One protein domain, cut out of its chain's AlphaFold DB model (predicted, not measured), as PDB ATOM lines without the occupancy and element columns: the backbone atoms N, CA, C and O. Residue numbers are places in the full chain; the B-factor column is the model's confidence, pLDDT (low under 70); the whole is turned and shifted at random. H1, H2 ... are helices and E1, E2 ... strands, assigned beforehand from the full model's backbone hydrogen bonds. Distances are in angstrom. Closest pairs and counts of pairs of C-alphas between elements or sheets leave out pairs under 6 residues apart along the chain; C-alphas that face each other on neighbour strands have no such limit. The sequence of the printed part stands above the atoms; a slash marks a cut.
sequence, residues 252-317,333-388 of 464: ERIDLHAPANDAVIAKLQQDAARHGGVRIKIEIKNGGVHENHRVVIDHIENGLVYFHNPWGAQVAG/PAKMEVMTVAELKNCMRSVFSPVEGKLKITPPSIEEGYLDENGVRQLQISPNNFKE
ATOM      1  N   GLU A 252      49.944  31.879 -33.778       87.25
ATOM      2  CA  GLU A 252      49.084  32.966 -34.214       87.25
ATOM      3  C   GLU A 252      48.287  32.489 -35.426       87.25
ATOM      4  O   GLU A 252      48.832  31.852 -36.333       87.25
ATOM      5  N   ARG A 253      46.995  32.814 -35.435       88.75
ATOM      6  CA  ARG A 253      46.088  32.534 -36.541       88.75
ATOM      7  C   ARG A 253      45.715  33.847 -37.216       88.75
ATOM      8  O   ARG A 253      45.195  34.739 -36.563       88.75
ATOM      9  N   ILE A 254      45.928  33.931 -38.524       87.25
ATOM     10  CA  ILE A 254      45.493  35.069 -39.341       87.25
ATOM     11  C   ILE A 254      44.434  34.561 -40.306       87.25
ATOM     12  O   ILE A 254      44.763  33.804 -41.219       87.25
ATOM     13  N   ASP A 255      43.180  34.963 -40.110       88.75
ATOM     14  CA  ASP A 255      42.084  34.641 -41.024       88.75
ATOM     15  C   ASP A 255      41.945  35.683 -42.131       88.75
ATOM     16  O   ASP A 255      42.030  36.893 -41.913       88.75
ATOM     17  N   LEU A 256      41.695  35.194 -43.340       88.12
ATOM     18  CA  LEU A 256      41.570  35.995 -44.544       88.12
ATOM     19  C   LEU A 256      40.145  35.883 -45.081       88.12
ATOM     20  O   LEU A 256      39.701  34.822 -45.517       88.12
ATOM     21  N   HIS A 257      39.443  37.016 -45.086       88.94
ATOM     22  CA  HIS A 257      38.096  37.157 -45.657       88.94
ATOM     23  C   HIS A 257      38.106  37.742 -47.081       88.94
ATOM     24  O   HIS A 257      37.060  37.998 -47.668       88.94
ATOM     25  N   ALA A 258      39.299  37.970 -47.627       89.62
ATOM     26  CA  ALA A 258      39.561  38.450 -48.976       89.62
ATOM     27  C   ALA A 258      40.878  37.824 -49.469       89.62
ATOM     28  O   ALA A 258      41.635  37.302 -48.641       89.62
ATOM     29  N   PRO A 259      41.183  37.873 -50.780       92.62
ATOM     30  CA  PRO A 259      42.471  37.415 -51.282       92.62
ATOM     31  C   PRO A 259      43.643  38.033 -50.512       92.62
ATOM     32  O   PRO A 259      43.620  39.219 -50.170       92.62
ATOM     33  N   ALA A 260      44.671  37.231 -50.242       91.88
ATOM     34  CA  ALA A 260      45.821  37.678 -49.468       91.88
ATOM     35  C   ALA A 260      46.560  38.826 -50.174       91.88
ATOM     36  O   ALA A 260      46.755  38.816 -51.393       91.88
ATOM     37  N   ASN A 261      47.003  39.815 -49.401       93.06
ATOM     38  CA  ASN A 261      47.799  40.931 -49.906       93.06
ATOM     39  C   ASN A 261      49.310  40.619 -49.845       93.06
ATOM     40  O   ASN A 261      49.727  39.589 -49.314       93.06
ATOM     41  N   ASP A 262      50.144  41.508 -50.394       94.56
ATOM     42  CA  ASP A 262      51.604  41.324 -50.413       94.56
ATOM     43  C   ASP A 262      52.234  41.268 -49.016       94.56
ATOM     44  O   ASP A 262      53.220  40.561 -48.828       94.56
ATOM     45  N   ALA A 263      51.653  41.948 -48.024       91.94
ATOM     46  CA  ALA A 263      52.160  41.922 -46.652       91.94
ATOM     47  C   ALA A 263      52.022  40.527 -46.022       91.94
ATOM     48  O   ALA A 263      52.960  40.043 -45.389       91.94
ATOM     49  N   VAL A 264      50.895  39.843 -46.252       92.69
ATOM     50  CA  VAL A 264      50.698  38.458 -45.799       92.69
ATOM     51  C   VAL A 264      51.681  37.509 -46.491       92.69
ATOM     52  O   VAL A 264      52.259  36.649 -45.832       92.69
ATOM     53  N   ILE A 265      51.920  37.680 -47.797       96.06
ATOM     54  CA  ILE A 265      52.895  36.858 -48.534       96.06
ATOM     55  C   ILE A 265      54.322  37.082 -48.019       96.06
ATOM     56  O   ILE A 265      55.048  36.113 -47.806       96.06
ATOM     57  N   ALA A 266      54.711  38.333 -47.765       94.00
ATOM     58  CA  ALA A 266      56.022  38.657 -47.210       94.00
ATOM     59  C   ALA A 266      56.220  38.034 -45.819       94.00
ATOM     60  O   ALA A 266      57.264  37.436 -45.557       94.00
ATOM     61  N   LYS A 267      55.196  38.101 -44.954       90.62
ATOM     62  CA  LYS A 267      55.215  37.438 -43.643       90.62
ATOM     63  C   LYS A 267      55.359  35.921 -43.782       90.62
ATOM     64  O   LYS A 267      56.233  35.343 -43.150       90.62
ATOM     65  N   LEU A 268      54.575  35.284 -44.656       92.94
ATOM     66  CA  LEU A 268      54.679  33.844 -44.913       92.94
ATOM     67  C   LEU A 268      56.074  33.424 -45.360       92.94
ATOM     68  O   LEU A 268      56.592  32.422 -44.879       92.94
ATOM     69  N   GLN A 269      56.687  34.185 -46.266       94.69
ATOM     70  CA  GLN A 269      58.040  33.906 -46.734       94.69
ATOM     71  C   GLN A 269      59.060  33.993 -45.589       94.69
ATOM     72  O   GLN A 269      59.921  33.122 -45.466       94.69
ATOM     73  N   GLN A 270      58.945  35.015 -44.735       93.25
ATOM     74  CA  GLN A 270      59.807  35.186 -43.565       93.25
ATOM     75  C   GLN A 270      59.628  34.050 -42.550       93.25
ATOM     76  O   GLN A 270      60.614  33.475 -42.088       93.25
ATOM     77  N   ASP A 271      58.384  33.716 -42.217       91.25
ATOM     78  CA  ASP A 271      58.064  32.683 -41.234       91.25
ATOM     79  C   ASP A 271      58.468  31.290 -41.743       91.25
ATOM     80  O   ASP A 271      59.006  30.490 -40.979       91.25
ATOM     81  N   ALA A 272      58.285  31.003 -43.037       91.75
ATOM     82  CA  ALA A 272      58.658  29.717 -43.628       91.75
ATOM     83  C   ALA A 272      60.172  29.501 -43.573       91.75
ATOM     84  O   ALA A 272      60.626  28.450 -43.118       91.75
ATOM     85  N   ALA A 273      60.948  30.534 -43.916       90.19
ATOM     86  CA  ALA A 273      62.402  30.508 -43.798       90.19
ATOM     87  C   ALA A 273      62.871  30.340 -42.343       90.19
ATOM     88  O   ALA A 273      63.861  29.658 -42.085       90.19
ATOM     89  N   ARG A 274      62.164  30.947 -41.382       89.31
ATOM     90  CA  ARG A 274      62.523  30.891 -39.959       89.31
ATOM     91  C   ARG A 274      62.189  29.553 -39.305       89.31
ATOM     92  O   ARG A 274      62.946  29.088 -38.458       89.31
ATOM     93  N   HIS A 275      61.049  28.965 -39.652       87.62
ATOM     94  CA  HIS A 275      60.474  27.833 -38.921       87.62
ATOM     95  C   HIS A 275      60.536  26.502 -39.680       87.62
ATOM     96  O   HIS A 275      60.031  25.501 -39.177       87.62
ATOM     97  N   GLY A 276      61.153  26.472 -40.867       85.94
ATOM     98  CA  GLY A 276      61.193  25.269 -41.707       85.94
ATOM     99  C   GLY A 276      59.834  24.932 -42.327       85.94
ATOM    100  O   GLY A 276      59.557  23.765 -42.614       85.94
ATOM    101  N   GLY A 277      58.999  25.959 -42.495       91.88
ATOM    102  CA  GLY A 277      57.686  25.909 -43.121       91.88
ATOM    103  C   GLY A 277      56.578  26.585 -42.306       91.88
ATOM    104  O   GLY A 277      56.654  26.711 -41.084       91.88
ATOM    105  N   VAL A 278      55.516  27.013 -42.992       93.44
ATOM    106  CA  VAL A 278      54.317  27.614 -42.386       93.44
ATOM    107  C   VAL A 278      53.095  26.846 -42.813       93.44
ATOM    108  O   VAL A 278      52.890  26.576 -43.996       93.44
ATOM    109  N   ARG A 279      52.239  26.537 -41.847       94.50
ATOM    110  CA  ARG A 279      51.002  25.851 -42.158       94.50
ATOM    111  C   ARG A 279      49.912  26.846 -42.514       94.50
ATOM    112  O   ARG A 279      49.681  27.823 -41.798       94.50
ATOM    113  N   ILE A 280      49.193  26.551 -43.583       94.94
ATOM    114  CA  ILE A 280      48.074  27.365 -44.036       94.94
ATOM    115  C   ILE A 280      46.852  26.495 -44.295       94.94
ATOM    116  O   ILE A 280      46.954  25.292 -44.545       94.94
ATOM    117  N   LYS A 281      45.687  27.124 -44.232       94.12
ATOM    118  CA  LYS A 281      44.442  26.579 -44.757       94.12
ATOM    119  C   LYS A 281      44.193  27.205 -46.120       94.12
ATOM    120  O   LYS A 281      44.176  28.436 -46.233       94.12
ATOM    121  N   ILE A 282      44.002  26.366 -47.128       92.75
ATOM    122  CA  ILE A 282      43.574  26.769 -48.465       92.75
ATOM    123  C   ILE A 282      42.153  26.278 -48.720       92.75
ATOM    124  O   ILE A 282      41.741  25.240 -48.208       92.75
ATOM    125  N   GLU A 283      41.424  27.029 -49.532       88.88
ATOM    126  CA  GLU A 283      40.151  26.612 -50.090       88.88
ATOM    127  C   GLU A 283      40.373  25.999 -51.473       88.88
ATOM    128  O   GLU A 283      40.892  26.651 -52.387       88.88
ATOM    129  N   ILE A 284      39.965  24.747 -51.639       81.62
ATOM    130  CA  ILE A 284      40.000  24.038 -52.911       81.62
ATOM    131  C   ILE A 284      38.602  24.098 -53.508       81.62
ATOM    132  O   ILE A 284      37.690  23.394 -53.074       81.62
ATOM    133  N   LYS A 285      38.433  24.938 -54.534       74.31
ATOM    134  CA  LYS A 285      37.162  25.043 -55.260       74.31
ATOM    135  C   LYS A 285      36.729  23.664 -55.756       74.31
ATOM    136  O   LYS A 285      37.500  22.987 -56.431       74.31
ATOM    137  N   ASN A 286      35.487  23.284 -55.455       66.62
ATOM    138  CA  ASN A 286      34.922  21.962 -55.754       66.62
ATOM    139  C   ASN A 286      35.656  20.787 -55.071       66.62
ATOM    140  O   ASN A 286      35.564  19.655 -55.538       66.62
ATOM    141  N   GLY A 287      36.366  21.032 -53.963       57.91
ATOM    142  CA  GLY A 287      37.110  20.013 -53.212       57.91
ATOM    143  C   GLY A 287      36.239  19.048 -52.395       57.91
ATOM    144  O   GLY A 287      36.761  18.101 -51.806       57.91
ATOM    145  N   GLY A 288      34.920  19.262 -52.343       67.44
ATOM    146  CA  GLY A 288      33.991  18.432 -51.573       67.44
ATOM    147  C   GLY A 288      34.349  18.423 -50.086       67.44
ATOM    148  O   GLY A 288      34.502  19.474 -49.476       67.44
ATOM    149  N   VAL A 289      34.541  17.235 -49.506       57.66
ATOM    150  CA  VAL A 289      34.965  17.078 -48.096       57.66
ATOM    151  C   VAL A 289      36.363  17.646 -47.802       57.66
ATOM    152  O   VAL A 289      36.713  17.826 -46.641       57.66
ATOM    153  N   HIS A 290      37.143  17.966 -48.841       62.94
ATOM    154  CA  HIS A 290      38.445  18.635 -48.750       62.94
ATOM    155  C   HIS A 290      38.401  20.083 -49.262       62.94
ATOM    156  O   HIS A 290      39.430  20.629 -49.652       62.94
ATOM    157  N   GLU A 291      37.221  20.715 -49.303       74.31
ATOM    158  CA  GLU A 291      37.099  22.130 -49.677       74.31
ATOM    159  C   GLU A 291      37.984  23.016 -48.795       74.31
ATOM    160  O   GLU A 291      38.621  23.927 -49.306       74.31
ATOM    161  N   ASN A 292      38.103  22.701 -47.504       85.06
ATOM    162  CA  ASN A 292      39.107  23.285 -46.624       85.06
ATOM    163  C   ASN A 292      40.255  22.293 -46.444       85.06
ATOM    164  O   ASN A 292      40.054  21.208 -45.898       85.06
ATOM    165  N   HIS A 293      41.454  22.669 -46.888       91.75
ATOM    166  CA  HIS A 293      42.606  21.773 -46.904       91.75
ATOM    167  C   HIS A 293      43.829  22.387 -46.237       91.75
ATOM    168  O   HIS A 293      44.120  23.577 -46.395       91.75
ATOM    169  N   ARG A 294      44.564  21.559 -45.493       93.06
ATOM    170  CA  ARG A 294      45.822  21.942 -44.857       93.06
ATOM    171  C   ARG A 294      46.977  21.695 -45.814       93.06
ATOM    172  O   ARG A 294      47.108  20.598 -46.341       93.06
ATOM    173  N   VAL A 295      47.850  22.684 -45.962       93.38
ATOM    174  CA  VAL A 295      49.157  22.508 -46.605       93.38
ATOM    175  C   VAL A 295      50.242  23.210 -45.795       93.38
ATOM    176  O   VAL A 295      49.956  24.126 -45.014       93.38
ATOM    177  N   VAL A 296      51.493  22.799 -45.989       93.94
ATOM    178  CA  VAL A 296      52.661  23.464 -45.396       93.94
ATOM    179  C   VAL A 296      53.466  24.127 -46.498       93.94
ATOM    180  O   VAL A 296      54.048  23.442 -47.334       93.94
ATOM    181  N   ILE A 297      53.515  25.457 -46.498       94.12
ATOM    182  CA  ILE A 297      54.430  26.215 -47.354       94.12
ATOM    183  C   ILE A 297      55.840  25.994 -46.824       94.12
ATOM    184  O   ILE A 297      56.109  26.317 -45.674       94.12
ATOM    185  N   ASP A 298      56.729  25.476 -47.663       92.25
ATOM    186  CA  ASP A 298      58.143  25.289 -47.337       92.25
ATOM    187  C   ASP A 298      58.942  26.554 -47.670       92.25
ATOM    188  O   ASP A 298      59.656  27.077 -46.818       92.25
ATOM    189  N   HIS A 299      58.759  27.100 -48.876       94.31
ATOM    190  CA  HIS A 299      59.377  28.359 -49.293       94.31
ATOM    191  C   HIS A 299      58.627  29.024 -50.458       94.31
ATOM    192  O   HIS A 299      57.777  28.422 -51.120       94.31
ATOM    193  N   ILE A 300      58.958  30.296 -50.705       94.75
ATOM    194  CA  ILE A 300      58.470  31.093 -51.835       94.75
ATOM    195  C   ILE A 300      59.687  31.635 -52.586       94.75
ATOM    196  O   ILE A 300      60.529  32.307 -51.990       94.75
ATOM    197  N   GLU A 301      59.772  31.362 -53.886       92.88
ATOM    198  CA  GLU A 301      60.892  31.768 -54.737       92.88
ATOM    199  C   GLU A 301      60.397  32.097 -56.153       92.88
ATOM    200  O   GLU A 301      59.578  31.375 -56.713       92.88
ATOM    201  N   ASN A 302      60.878  33.195 -56.748       94.50
ATOM    202  CA  ASN A 302      60.592  33.569 -58.143       94.50
ATOM    203  C   ASN A 302      59.087  33.608 -58.504       94.50
ATOM    204  O   ASN A 302      58.687  33.252 -59.609       94.50
ATOM    205  N   GLY A 303      58.237  34.038 -57.562       93.38
ATOM    206  CA  GLY A 303      56.779  34.096 -57.749       93.38
ATOM    207  C   GLY A 303      56.064  32.741 -57.654       93.38
ATOM    208  O   GLY A 303      54.853  32.677 -57.883       93.38
ATOM    209  N   LEU A 304      56.788  31.682 -57.287       94.31
ATOM    210  CA  LEU A 304      56.281  30.339 -57.043       94.31
ATOM    211  C   LEU A 304      56.290  30.026 -55.546       94.31
ATOM    212  O   LEU A 304      57.168  30.455 -54.801       94.31
ATOM    213  N   VAL A 305      55.290  29.271 -55.115       92.44
ATOM    214  CA  VAL A 305      55.093  28.783 -53.753       92.44
ATOM    215  C   VAL A 305      55.296  27.282 -53.786       92.44
ATOM    216  O   VAL A 305      54.556  26.580 -54.475       92.44
ATOM    217  N   TYR A 306      56.270  26.802 -53.026       91.75
ATOM    218  CA  TYR A 306      56.562  25.386 -52.868       91.75
ATOM    219  C   TYR A 306      55.934  24.914 -51.565       91.75
ATOM    220  O   TYR A 306      56.221  25.456 -50.495       91.75
ATOM    221  N   PHE A 307      55.060  23.916 -51.642       91.62
ATOM    222  CA  PHE A 307      54.317  23.436 -50.484       91.62
ATOM    223  C   PHE A 307      54.211  21.913 -50.444       91.62
ATOM    224  O   PHE A 307      54.241  21.232 -51.468       91.62
ATOM    225  N   HIS A 308      54.088  21.383 -49.234       90.31
ATOM    226  CA  HIS A 308      53.740  19.995 -48.990       90.31
ATOM    227  C   HIS A 308      52.220  19.846 -48.904       90.31
ATOM    228  O   HIS A 308      51.541  20.676 -48.291       90.31
ATOM    229  N   ASN A 309      51.705  18.791 -49.532       89.38
ATOM    230  CA  ASN A 309      50.298  18.427 -49.516       89.38
ATOM    231  C   ASN A 309      50.131  17.060 -48.828       89.38
ATOM    232  O   ASN A 309      50.701  16.076 -49.311       89.38
ATOM    233  N   PRO A 310      49.321  16.965 -47.760       90.75
ATOM    234  CA  PRO A 310      49.212  15.753 -46.957       90.75
ATOM    235  C   PRO A 310      48.457  14.608 -47.644       90.75
ATOM    236  O   PRO A 310      48.436  13.505 -47.111       90.75
ATOM    237  N   TRP A 311      47.866  14.797 -48.829       84.94
ATOM    238  CA  TRP A 311      47.166  13.726 -49.556       84.94
ATOM    239  C   TRP A 311      48.032  12.513 -49.918       84.94
ATOM    240  O   TRP A 311      47.502  11.424 -50.126       84.94
ATOM    241  N   GLY A 312      49.354  12.671 -49.998       71.81
ATOM    242  CA  GLY A 312      50.234  11.634 -50.533       71.81
ATOM    243  C   GLY A 312      50.187  11.573 -52.065       71.81
ATOM    244  O   GLY A 312      49.840  12.539 -52.746       71.81
ATOM    245  N   ALA A 313      50.600  10.448 -52.651       53.09
ATOM    246  CA  ALA A 313      50.909  10.397 -54.084       53.09
ATOM    247  C   ALA A 313      49.759  10.092 -55.042       53.09
ATOM    248  O   ALA A 313      49.968  10.213 -56.249       53.09
ATOM    249  N   GLN A 314      48.573   9.717 -54.575       45.47
ATOM    250  CA  GLN A 314      47.463   9.396 -55.470       45.47
ATOM    251  C   GLN A 314      46.136   9.834 -54.867       45.47
ATOM    252  O   GLN A 314      45.550   9.136 -54.056       45.47
ATOM    253  N   VAL A 315      45.611  10.953 -55.362       39.50
ATOM    254  CA  VAL A 315      44.164  11.183 -55.368       39.50
ATOM    255  C   VAL A 315      43.745  11.252 -56.828       39.50
ATOM    256  O   VAL A 315      44.189  12.123 -57.582       39.50
ATOM    257  N   ALA A 316      42.929  10.287 -57.254       31.94
ATOM    258  CA  ALA A 316      42.301  10.302 -58.568       31.94
ATOM    259  C   ALA A 316      41.404  11.549 -58.687       31.94
ATOM    260  O   ALA A 316      40.524  11.752 -57.854       31.94
ATOM    261  N   GLY A 317      41.626  12.376 -59.716       37.38
ATOM    262  CA  GLY A 317      40.791  13.547 -60.026       37.38
ATOM    263  C   GLY A 317      41.443  14.922 -59.826       37.38
ATOM    264  O   GLY A 317      40.842  15.923 -60.202       37.38
ATOM    265  N   PRO A 333      62.917  14.536 -51.912       43.22
ATOM    266  CA  PRO A 333      61.873  14.719 -50.904       43.22
ATOM    267  C   PRO A 333      60.506  14.351 -51.498       43.22
ATOM    268  O   PRO A 333      60.352  14.355 -52.723       43.22
ATOM    269  N   ALA A 334      59.515  14.042 -50.650       52.47
ATOM    270  CA  ALA A 334      58.132  13.892 -51.113       52.47
ATOM    271  C   ALA A 334      57.764  15.038 -52.040       52.47
ATOM    272  O   ALA A 334      58.270  16.150 -51.885       52.47
ATOM    273  N   LYS A 335      56.917  14.719 -53.019       61.47
ATOM    274  CA  LYS A 335      56.532  15.600 -54.115       61.47
ATOM    275  C   LYS A 335      56.070  16.947 -53.558       61.47
ATOM    276  O   LYS A 335      54.916  17.109 -53.189       61.47
ATOM    277  N   MET A 336      57.001  17.894 -53.508       78.00
ATOM    278  CA  MET A 336      56.701  19.290 -53.266       78.00
ATOM    279  C   MET A 336      55.822  19.740 -54.420       78.00
ATOM    280  O   MET A 336      56.176  19.584 -55.593       78.00
ATOM    281  N   GLU A 337      54.643  20.227 -54.083       86.38
ATOM    282  CA  GLU A 337      53.749  20.838 -55.039       86.38
ATOM    283  C   GLU A 337      54.118  22.304 -55.216       86.38
ATOM    284  O   GLU A 337      54.766  22.920 -54.367       86.38
ATOM    285  N   VAL A 338      53.725  22.844 -56.363       88.25
ATOM    286  CA  VAL A 338      54.027  24.216 -56.739       88.25
ATOM    287  C   VAL A 338      52.742  24.890 -57.178       88.25
ATOM    288  O   VAL A 338      51.971  24.322 -57.950       88.25
ATOM    289  N   MET A 339      52.526  26.107 -56.692       90.25
ATOM    290  CA  MET A 339      51.517  27.028 -57.210       90.25
ATOM    291  C   MET A 339      52.131  28.415 -57.367       90.25
ATOM    292  O   MET A 339      53.167  28.720 -56.780       90.25
ATOM    293  N   THR A 340      51.514  29.280 -58.154       93.94
ATOM    294  CA  THR A 340      51.917  30.686 -58.229       93.94
ATOM    295  C   THR A 340      51.509  31.433 -56.957       93.94
ATOM    296  O   THR A 340      50.515  31.105 -56.306       93.94
ATOM    297  N   VAL A 341      52.220  32.514 -56.626       94.56
ATOM    298  CA  VAL A 341      51.806  33.426 -55.541       94.56
ATOM    299  C   VAL A 341      50.394  33.978 -55.787       94.56
ATOM    300  O   VAL A 341      49.630  34.160 -54.843       94.56
ATOM    301  N   ALA A 342      50.014  34.220 -57.045       92.56
ATOM    302  CA  ALA A 342      48.674  34.689 -57.393       92.56
ATOM    303  C   ALA A 342      47.584  33.651 -57.073       92.56
ATOM    304  O   ALA A 342      46.526  34.012 -56.557       92.56
ATOM    305  N   GLU A 343      47.832  32.366 -57.340       91.44
ATOM    306  CA  GLU A 343      46.924  31.282 -56.951       91.44
ATOM    307  C   GLU A 343      46.816  31.179 -55.432       91.44
ATOM    308  O   GLU A 343      45.698  31.200 -54.913       91.44
ATOM    309  N   LEU A 344      47.956  31.187 -54.724       93.56
ATOM    310  CA  LEU A 344      47.984  31.157 -53.261       93.56
ATOM    311  C   LEU A 344      47.144  32.288 -52.663       93.56
ATOM    312  O   LEU A 344      46.307  32.047 -51.796       93.56
ATOM    313  N   LYS A 345      47.321  33.526 -53.139       93.44
ATOM    314  CA  LYS A 345      46.555  34.680 -52.645       93.44
ATOM    315  C   LYS A 345      45.049  34.467 -52.748       93.44
ATOM    316  O   LYS A 345      44.318  34.897 -51.863       93.44
ATOM    317  N   ASN A 346      44.583  33.811 -53.807       90.69
ATOM    318  CA  ASN A 346      43.160  33.606 -54.051       90.69
ATOM    319  C   ASN A 346      42.567  32.438 -53.249       90.69
ATOM    320  O   ASN A 346      41.392  32.499 -52.870       90.69
ATOM    321  N   CYS A 347      43.344  31.384 -52.986       93.06
ATOM    322  CA  CYS A 347      42.861  30.203 -52.268       93.06
ATOM    323  C   CYS A 347      43.149  30.235 -50.762       93.06
ATOM    324  O   CYS A 347      42.469  29.545 -50.014       93.06
ATOM    325  N   MET A 348      44.103  31.030 -50.281       93.69
ATOM    326  CA  MET A 348      44.447  31.060 -48.861       93.69
ATOM    327  C   MET A 348      43.306  31.617 -48.002       93.69
ATOM    328  O   MET A 348      42.667  32.614 -48.351       93.69
ATOM    329  N   ARG A 349      43.053  30.960 -46.867       93.44
ATOM    330  CA  ARG A 349      41.994  31.318 -45.911       93.44
ATOM    331  C   ARG A 349      42.505  31.575 -44.514       93.44
ATOM    332  O   ARG A 349      42.000  32.478 -43.862       93.44
ATOM    333  N   SER A 350      43.514  30.830 -44.075       93.06
ATOM    334  CA  SER A 350      44.115  31.070 -42.767       93.06
ATOM    335  C   SER A 350      45.606  30.763 -42.782       93.06
ATOM    336  O   SER A 350      46.036  29.804 -43.426       93.06
ATOM    337  N   VAL A 351      46.386  31.540 -42.038       92.81
ATOM    338  CA  VAL A 351      47.808  31.294 -41.765       92.81
ATOM    339  C   VAL A 351      47.972  30.933 -40.297       92.81
ATOM    340  O   VAL A 351      47.355  31.569 -39.448       92.81
ATOM    341  N   PHE A 352      48.801  29.932 -40.005       92.81
ATOM    342  CA  PHE A 352      49.120  29.507 -38.646       92.81
ATOM    343  C   PHE A 352      50.626  29.629 -38.437       92.81
ATOM    344  O   PHE A 352      51.389  28.719 -38.769       92.81
ATOM    345  N   SER A 353      51.045  30.786 -37.929       88.81
ATOM    346  CA  SER A 353      52.453  31.103 -37.696       88.81
ATOM    347  C   SER A 353      52.831  30.757 -36.263       88.81
ATOM    348  O   SER A 353      52.118  31.166 -35.347       88.81
ATOM    349  N   PRO A 354      53.952  30.066 -36.015       86.19
ATOM    350  CA  PRO A 354      54.489  29.951 -34.667       86.19
ATOM    351  C   PRO A 354      54.735  31.338 -34.051       86.19
ATOM    352  O   PRO A 354      55.187  32.254 -34.739       86.19
ATOM    353  N   VAL A 355      54.421  31.496 -32.764       85.00
ATOM    354  CA  VAL A 355      54.707  32.721 -31.999       85.00
ATOM    355  C   VAL A 355      56.047  32.559 -31.289       85.00
ATOM    356  O   VAL A 355      56.347  31.498 -30.733       85.00
ATOM    357  N   GLU A 356      56.865  33.609 -31.299       74.44
ATOM    358  CA  GLU A 356      58.069  33.690 -30.471       74.44
ATOM    359  C   GLU A 356      57.693  34.158 -29.057       74.44
ATOM    360  O   GLU A 356      57.052  35.194 -28.889       74.44
ATOM    361  N   GLY A 357      58.085  33.402 -28.027       65.94
ATOM    362  CA  GLY A 357      57.884  33.782 -26.625       65.94
ATOM    363  C   GLY A 357      57.171  32.728 -25.776       65.94
ATOM    364  O   GLY A 357      56.979  31.588 -26.187       65.94
ATOM    365  N   LYS A 358      56.801  33.112 -24.548       58.94
ATOM    366  CA  LYS A 358      56.199  32.229 -23.529       58.94
ATOM    367  C   LYS A 358      54.668  32.165 -23.608       58.94
ATOM    368  O   LYS A 358      54.027  31.977 -22.579       58.94
ATOM    369  N   LEU A 359      54.076  32.346 -24.791       60.12
ATOM    370  CA  LEU A 359      52.619  32.376 -24.908       60.12
ATOM    371  C   LEU A 359      52.032  31.025 -24.477       60.12
ATOM    372  O   LEU A 359      52.338  29.988 -25.067       60.12
ATOM    373  N   LYS A 360      51.202  31.051 -23.432       60.84
ATOM    374  CA  LYS A 360      50.503  29.872 -22.924       60.84
ATOM    375  C   LYS A 360      49.080  29.853 -23.450       60.84
ATOM    376  O   LYS A 360      48.324  30.789 -23.214       60.84
ATOM    377  N   ILE A 361      48.705  28.762 -24.110       61.44
ATOM    378  CA  ILE A 361      47.307  28.493 -24.441       61.44
ATOM    379  C   ILE A 361      46.687  27.744 -23.263       61.44
ATOM    380  O   ILE A 361      47.023  26.581 -23.014       61.44
ATOM    381  N   THR A 362      45.794  28.412 -22.535       54.88
ATOM    382  CA  THR A 362      44.912  27.746 -21.571       54.88
ATOM    383  C   THR A 362      43.772  27.108 -22.366       54.88
ATOM    384  O   THR A 362      43.135  27.816 -23.152       54.88
ATOM    385  N   PRO A 363      43.525  25.791 -22.238       51.19
ATOM    386  CA  PRO A 363      42.389  25.182 -22.912       51.19
ATOM    387  C   PRO A 363      41.107  25.832 -22.374       51.19
ATOM    388  O   PRO A 363      41.060  26.152 -21.181       51.19
ATOM    389  N   PRO A 364      40.088  26.061 -23.219       46.19
ATOM    390  CA  PRO A 364      38.837  26.627 -22.744       46.19
ATOM    391  C   PRO A 364      38.297  25.741 -21.613       46.19
ATOM    392  O   PRO A 364      38.216  24.516 -21.756       46.19
ATOM    393  N   SER A 365      37.915  26.348 -20.485       41.50
ATOM    394  CA  SER A 365      36.856  25.735 -19.687       41.50
ATOM    395  C   SER A 365      35.648  25.635 -20.620       41.50
ATOM    396  O   SER A 365      35.503  26.448 -21.530       41.50
ATOM    397  N   ILE A 366      34.795  24.629 -20.450       42.97
ATOM    398  CA  ILE A 366      33.682  24.313 -21.370       42.97
ATOM    399  C   ILE A 366      32.737  25.523 -21.634       42.97
ATOM    400  O   ILE A 366      31.900  25.465 -22.531       42.97
ATOM    401  N   GLU A 367      32.912  26.645 -20.927       35.56
ATOM    402  CA  GLU A 367      32.105  27.861 -21.005       35.56
ATOM    403  C   GLU A 367      32.839  29.129 -21.506       35.56
ATOM    404  O   GLU A 367      32.160  30.088 -21.872       35.56
ATOM    405  N   GLU A 368      34.177  29.183 -21.604       34.22
ATOM    406  CA  GLU A 368      34.886  30.432 -21.954       34.22
ATOM    407  C   GLU A 368      36.040  30.224 -22.949       34.22
ATOM    408  O   GLU A 368      36.894  29.356 -22.785       34.22
ATOM    409  N   GLY A 369      36.056  31.034 -24.017       38.94
ATOM    410  CA  GLY A 369      37.092  31.021 -25.055       38.94
ATOM    411  C   GLY A 369      38.495  31.410 -24.562       38.94
ATOM    412  O   GLY A 369      38.710  31.726 -23.399       38.94
ATOM    413  N   TYR A 370      39.462  31.392 -25.483       44.34
ATOM    414  CA  TYR A 370      40.889  31.600 -25.212       44.34
ATOM    415  C   TYR A 370      41.201  32.868 -24.408       44.34
ATOM    416  O   TYR A 370      40.778  33.964 -24.781       44.34
ATOM    417  N   LEU A 371      42.023  32.707 -23.370       34.75
ATOM    418  CA  LEU A 371      42.684  33.788 -22.645       34.75
ATOM    419  C   LEU A 371      44.193  33.527 -22.673       34.75
ATOM    420  O   LEU A 371      44.646  32.457 -22.253       34.75
ATOM    421  N   ASP A 372      44.968  34.493 -23.166       47.22
ATOM    422  CA  ASP A 372      46.386  34.583 -22.817       47.22
ATOM    423  C   ASP A 372      46.541  35.185 -21.403       47.22
ATOM    424  O   ASP A 372      45.577  35.638 -20.779       47.22
ATOM    425  N   GLU A 373      47.770  35.209 -20.883       35.69
ATOM    426  CA  GLU A 373      48.107  35.833 -19.591       35.69
ATOM    427  C   GLU A 373      47.879  37.363 -19.550       35.69
ATOM    428  O   GLU A 373      48.045  37.976 -18.497       35.69
ATOM    429  N   ASN A 374      47.437  37.960 -20.664       35.94
ATOM    430  CA  ASN A 374      47.088  39.371 -20.827       35.94
ATOM    431  C   ASN A 374      45.595  39.598 -21.176       35.94
ATOM    432  O   ASN A 374      45.202  40.731 -21.452       35.94
ATOM    433  N   GLY A 375      44.744  38.564 -21.154       30.50
ATOM    434  CA  GLY A 375      43.308  38.673 -21.439       30.50
ATOM    435  C   GLY A 375      42.912  38.843 -22.917       30.50
ATOM    436  O   GLY A 375      41.788  39.266 -23.196       30.50
ATOM    437  N   VAL A 376      43.782  38.521 -23.878       34.25
ATOM    438  CA  VAL A 376      43.489  38.643 -25.316       34.25
ATOM    439  C   VAL A 376      42.679  37.438 -25.803       34.25
ATOM    440  O   VAL A 376      43.197  36.339 -26.001       34.25
ATOM    441  N   ARG A 377      41.379  37.664 -26.038       40.22
ATOM    442  CA  ARG A 377      40.538  36.790 -26.874       40.22
ATOM    443  C   ARG A 377      41.099  36.807 -28.289       40.22
ATOM    444  O   ARG A 377      41.374  37.903 -28.751       40.22
ATOM    445  N   GLN A 378      41.223  35.641 -28.938       38.16
ATOM    446  CA  GLN A 378      41.455  35.455 -30.386       38.16
ATOM    447  C   GLN A 378      42.162  36.637 -31.079       38.16
ATOM    448  O   GLN A 378      41.529  37.654 -31.353       38.16
ATOM    449  N   LEU A 379      43.429  36.484 -31.475       36.56
ATOM    450  CA  LEU A 379      44.052  37.403 -32.437       36.56
ATOM    451  C   LEU A 379      43.357  37.278 -33.807       36.56
ATOM    452  O   LEU A 379      43.900  36.730 -34.755       36.56
ATOM    453  N   GLN A 380      42.132  37.785 -33.929       35.47
ATOM    454  CA  GLN A 380      41.485  38.061 -35.195       35.47
ATOM    455  C   GLN A 380      42.084  39.377 -35.693       35.47
ATOM    456  O   GLN A 380      41.507  40.456 -35.544       35.47
ATOM    457  N   ILE A 381      43.306  39.313 -36.224       36.53
ATOM    458  CA  ILE A 381      43.921  40.475 -36.860       36.53
ATOM    459  C   ILE A 381      43.184  40.699 -38.177       36.53
ATOM    460  O   ILE A 381      43.403  39.998 -39.163       36.53
ATOM    461  N   SER A 382      42.276  41.678 -38.187       33.25
ATOM    462  CA  SER A 382      41.656  42.158 -39.421       33.25
ATOM    463  C   SER A 382      42.756  42.579 -40.411       33.25
ATOM    464  O   SER A 382      43.643  43.349 -40.020       33.25
ATOM    465  N   PRO A 383      42.706  42.154 -41.692       38.38
ATOM    466  CA  PRO A 383      43.731  42.455 -42.699       38.38
ATOM    467  C   PRO A 383      44.055  43.949 -42.870       38.38
ATOM    468  O   PRO A 383      45.122  44.299 -43.371       38.38
ATOM    469  N   ASN A 384      43.150  44.835 -42.441       37.84
ATOM    470  CA  ASN A 384      43.293  46.286 -42.554       37.84
ATOM    471  C   ASN A 384      44.134  46.929 -41.431       37.84
ATOM    472  O   ASN A 384      44.507  48.092 -41.565       37.84
ATOM    473  N   ASN A 385      44.483  46.195 -40.365       37.88
ATOM    474  CA  ASN A 385      45.177  46.737 -39.183       37.88
ATOM    475  C   ASN A 385      46.686  46.426 -39.125       37.88
ATOM    476  O   ASN A 385      47.327  46.633 -38.099       37.88
ATOM    477  N   PHE A 386      47.301  45.999 -40.233       36.53
ATOM    478  CA  PHE A 386      48.735  45.658 -40.297       36.53
ATOM    479  C   PHE A 386      49.712  46.828 -40.023       36.53
ATOM    480  O   PHE A 386      50.922  46.614 -40.001       36.53
ATOM    481  N   LYS A 387      49.236  48.069 -39.834       32.09
ATOM    482  CA  LYS A 387      50.091  49.266 -39.713       32.09
ATOM    483  C   LYS A 387      50.621  49.579 -38.303       32.09
ATOM    484  O   LYS A 387      51.438  50.487 -38.197       32.09
ATOM    485  N   GLU A 388      50.244  48.848 -37.250       30.11
ATOM    486  CA  GLU A 388      50.607  49.206 -35.859       30.11
ATOM    487  C   GLU A 388      51.270  48.092 -35.028       30.11
ATOM    488  O   GLU A 388      51.206  48.098 -33.803       30.11
TER     489      GLU A 388
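Overview. This is residues 252 to 317 and 333 to 388 of the 464 residues of an uncharacterized protein of Deltaproteobacteria bacterium (UniProt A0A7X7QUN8). A strongly twisted sheet of six strands curls round the helix H1, with the short helix H2 also packed on the sheet; after E6, a long looping tail, residues 355 to 388, has no named element. The printed part has 122 residues, running E1, H1, E2, E3, E4, E5, H2, E6; the class is mixed, helices and strands, with 57 residues in named elements, under half. The sheet order is E1, E6, E2, E3, E4, E5, antiparallel throughout. The whole is compact, radius of gyration of the C-alphas 15.9 A, spanning 45 by 33 by 29 A.

Along the chain. Find C-alpha 252 at (49.084, 32.966, -34.214), where E1, residues 252 to 255, begins. H1, residues 262 to 275, runs 19.8 A, then E2 takes 278 to 283. E3, 292 to 301, runs 24.7 A and bends by 69 degrees at residue 298. E4 is 304 to 308, E5 337 to 340, H2 341 to 347; E6, 348 to 354, ends at (54.489, 29.951, -34.667).

Arrangement. Look between E1 and E2 for E6: N 254 and O 351 are 2.9 A apart, N 281 and O 350 2.8 A. E1, H1, E2 form a split strand-helix-strand unit, two strands running the same way with E6 between them, its crossover right-handed. E2, E3, E4 form a meander, successive antiparallel neighbours; N 280 and O 295 are 2.9 A apart, N 306 and O 299 2.9 A. At edge strand E5, N 305 and O 339 are 2.8 A apart. H1 is on the sheet; its closest C-alphas with E3 are Ala 272 and Asp 298, 5.8 A. H2 is on it at a height of 7.4 A. In H1 and H2, every O i to N i+4 pair is within hydrogen-bond range.

Size, cuts and confidence. The farthest C-alphas, Ala 316 and Asn 374, are 47.9 A apart. Residues 318 to 332 are not printed; C-alphas 317 and 333 are 23.0 A apart across this cut. Of the links printed whole, none is long. Look for pLDDT under 70 at residues 286 to 290, 313 to 317, 333 to 335 and 357 to 388.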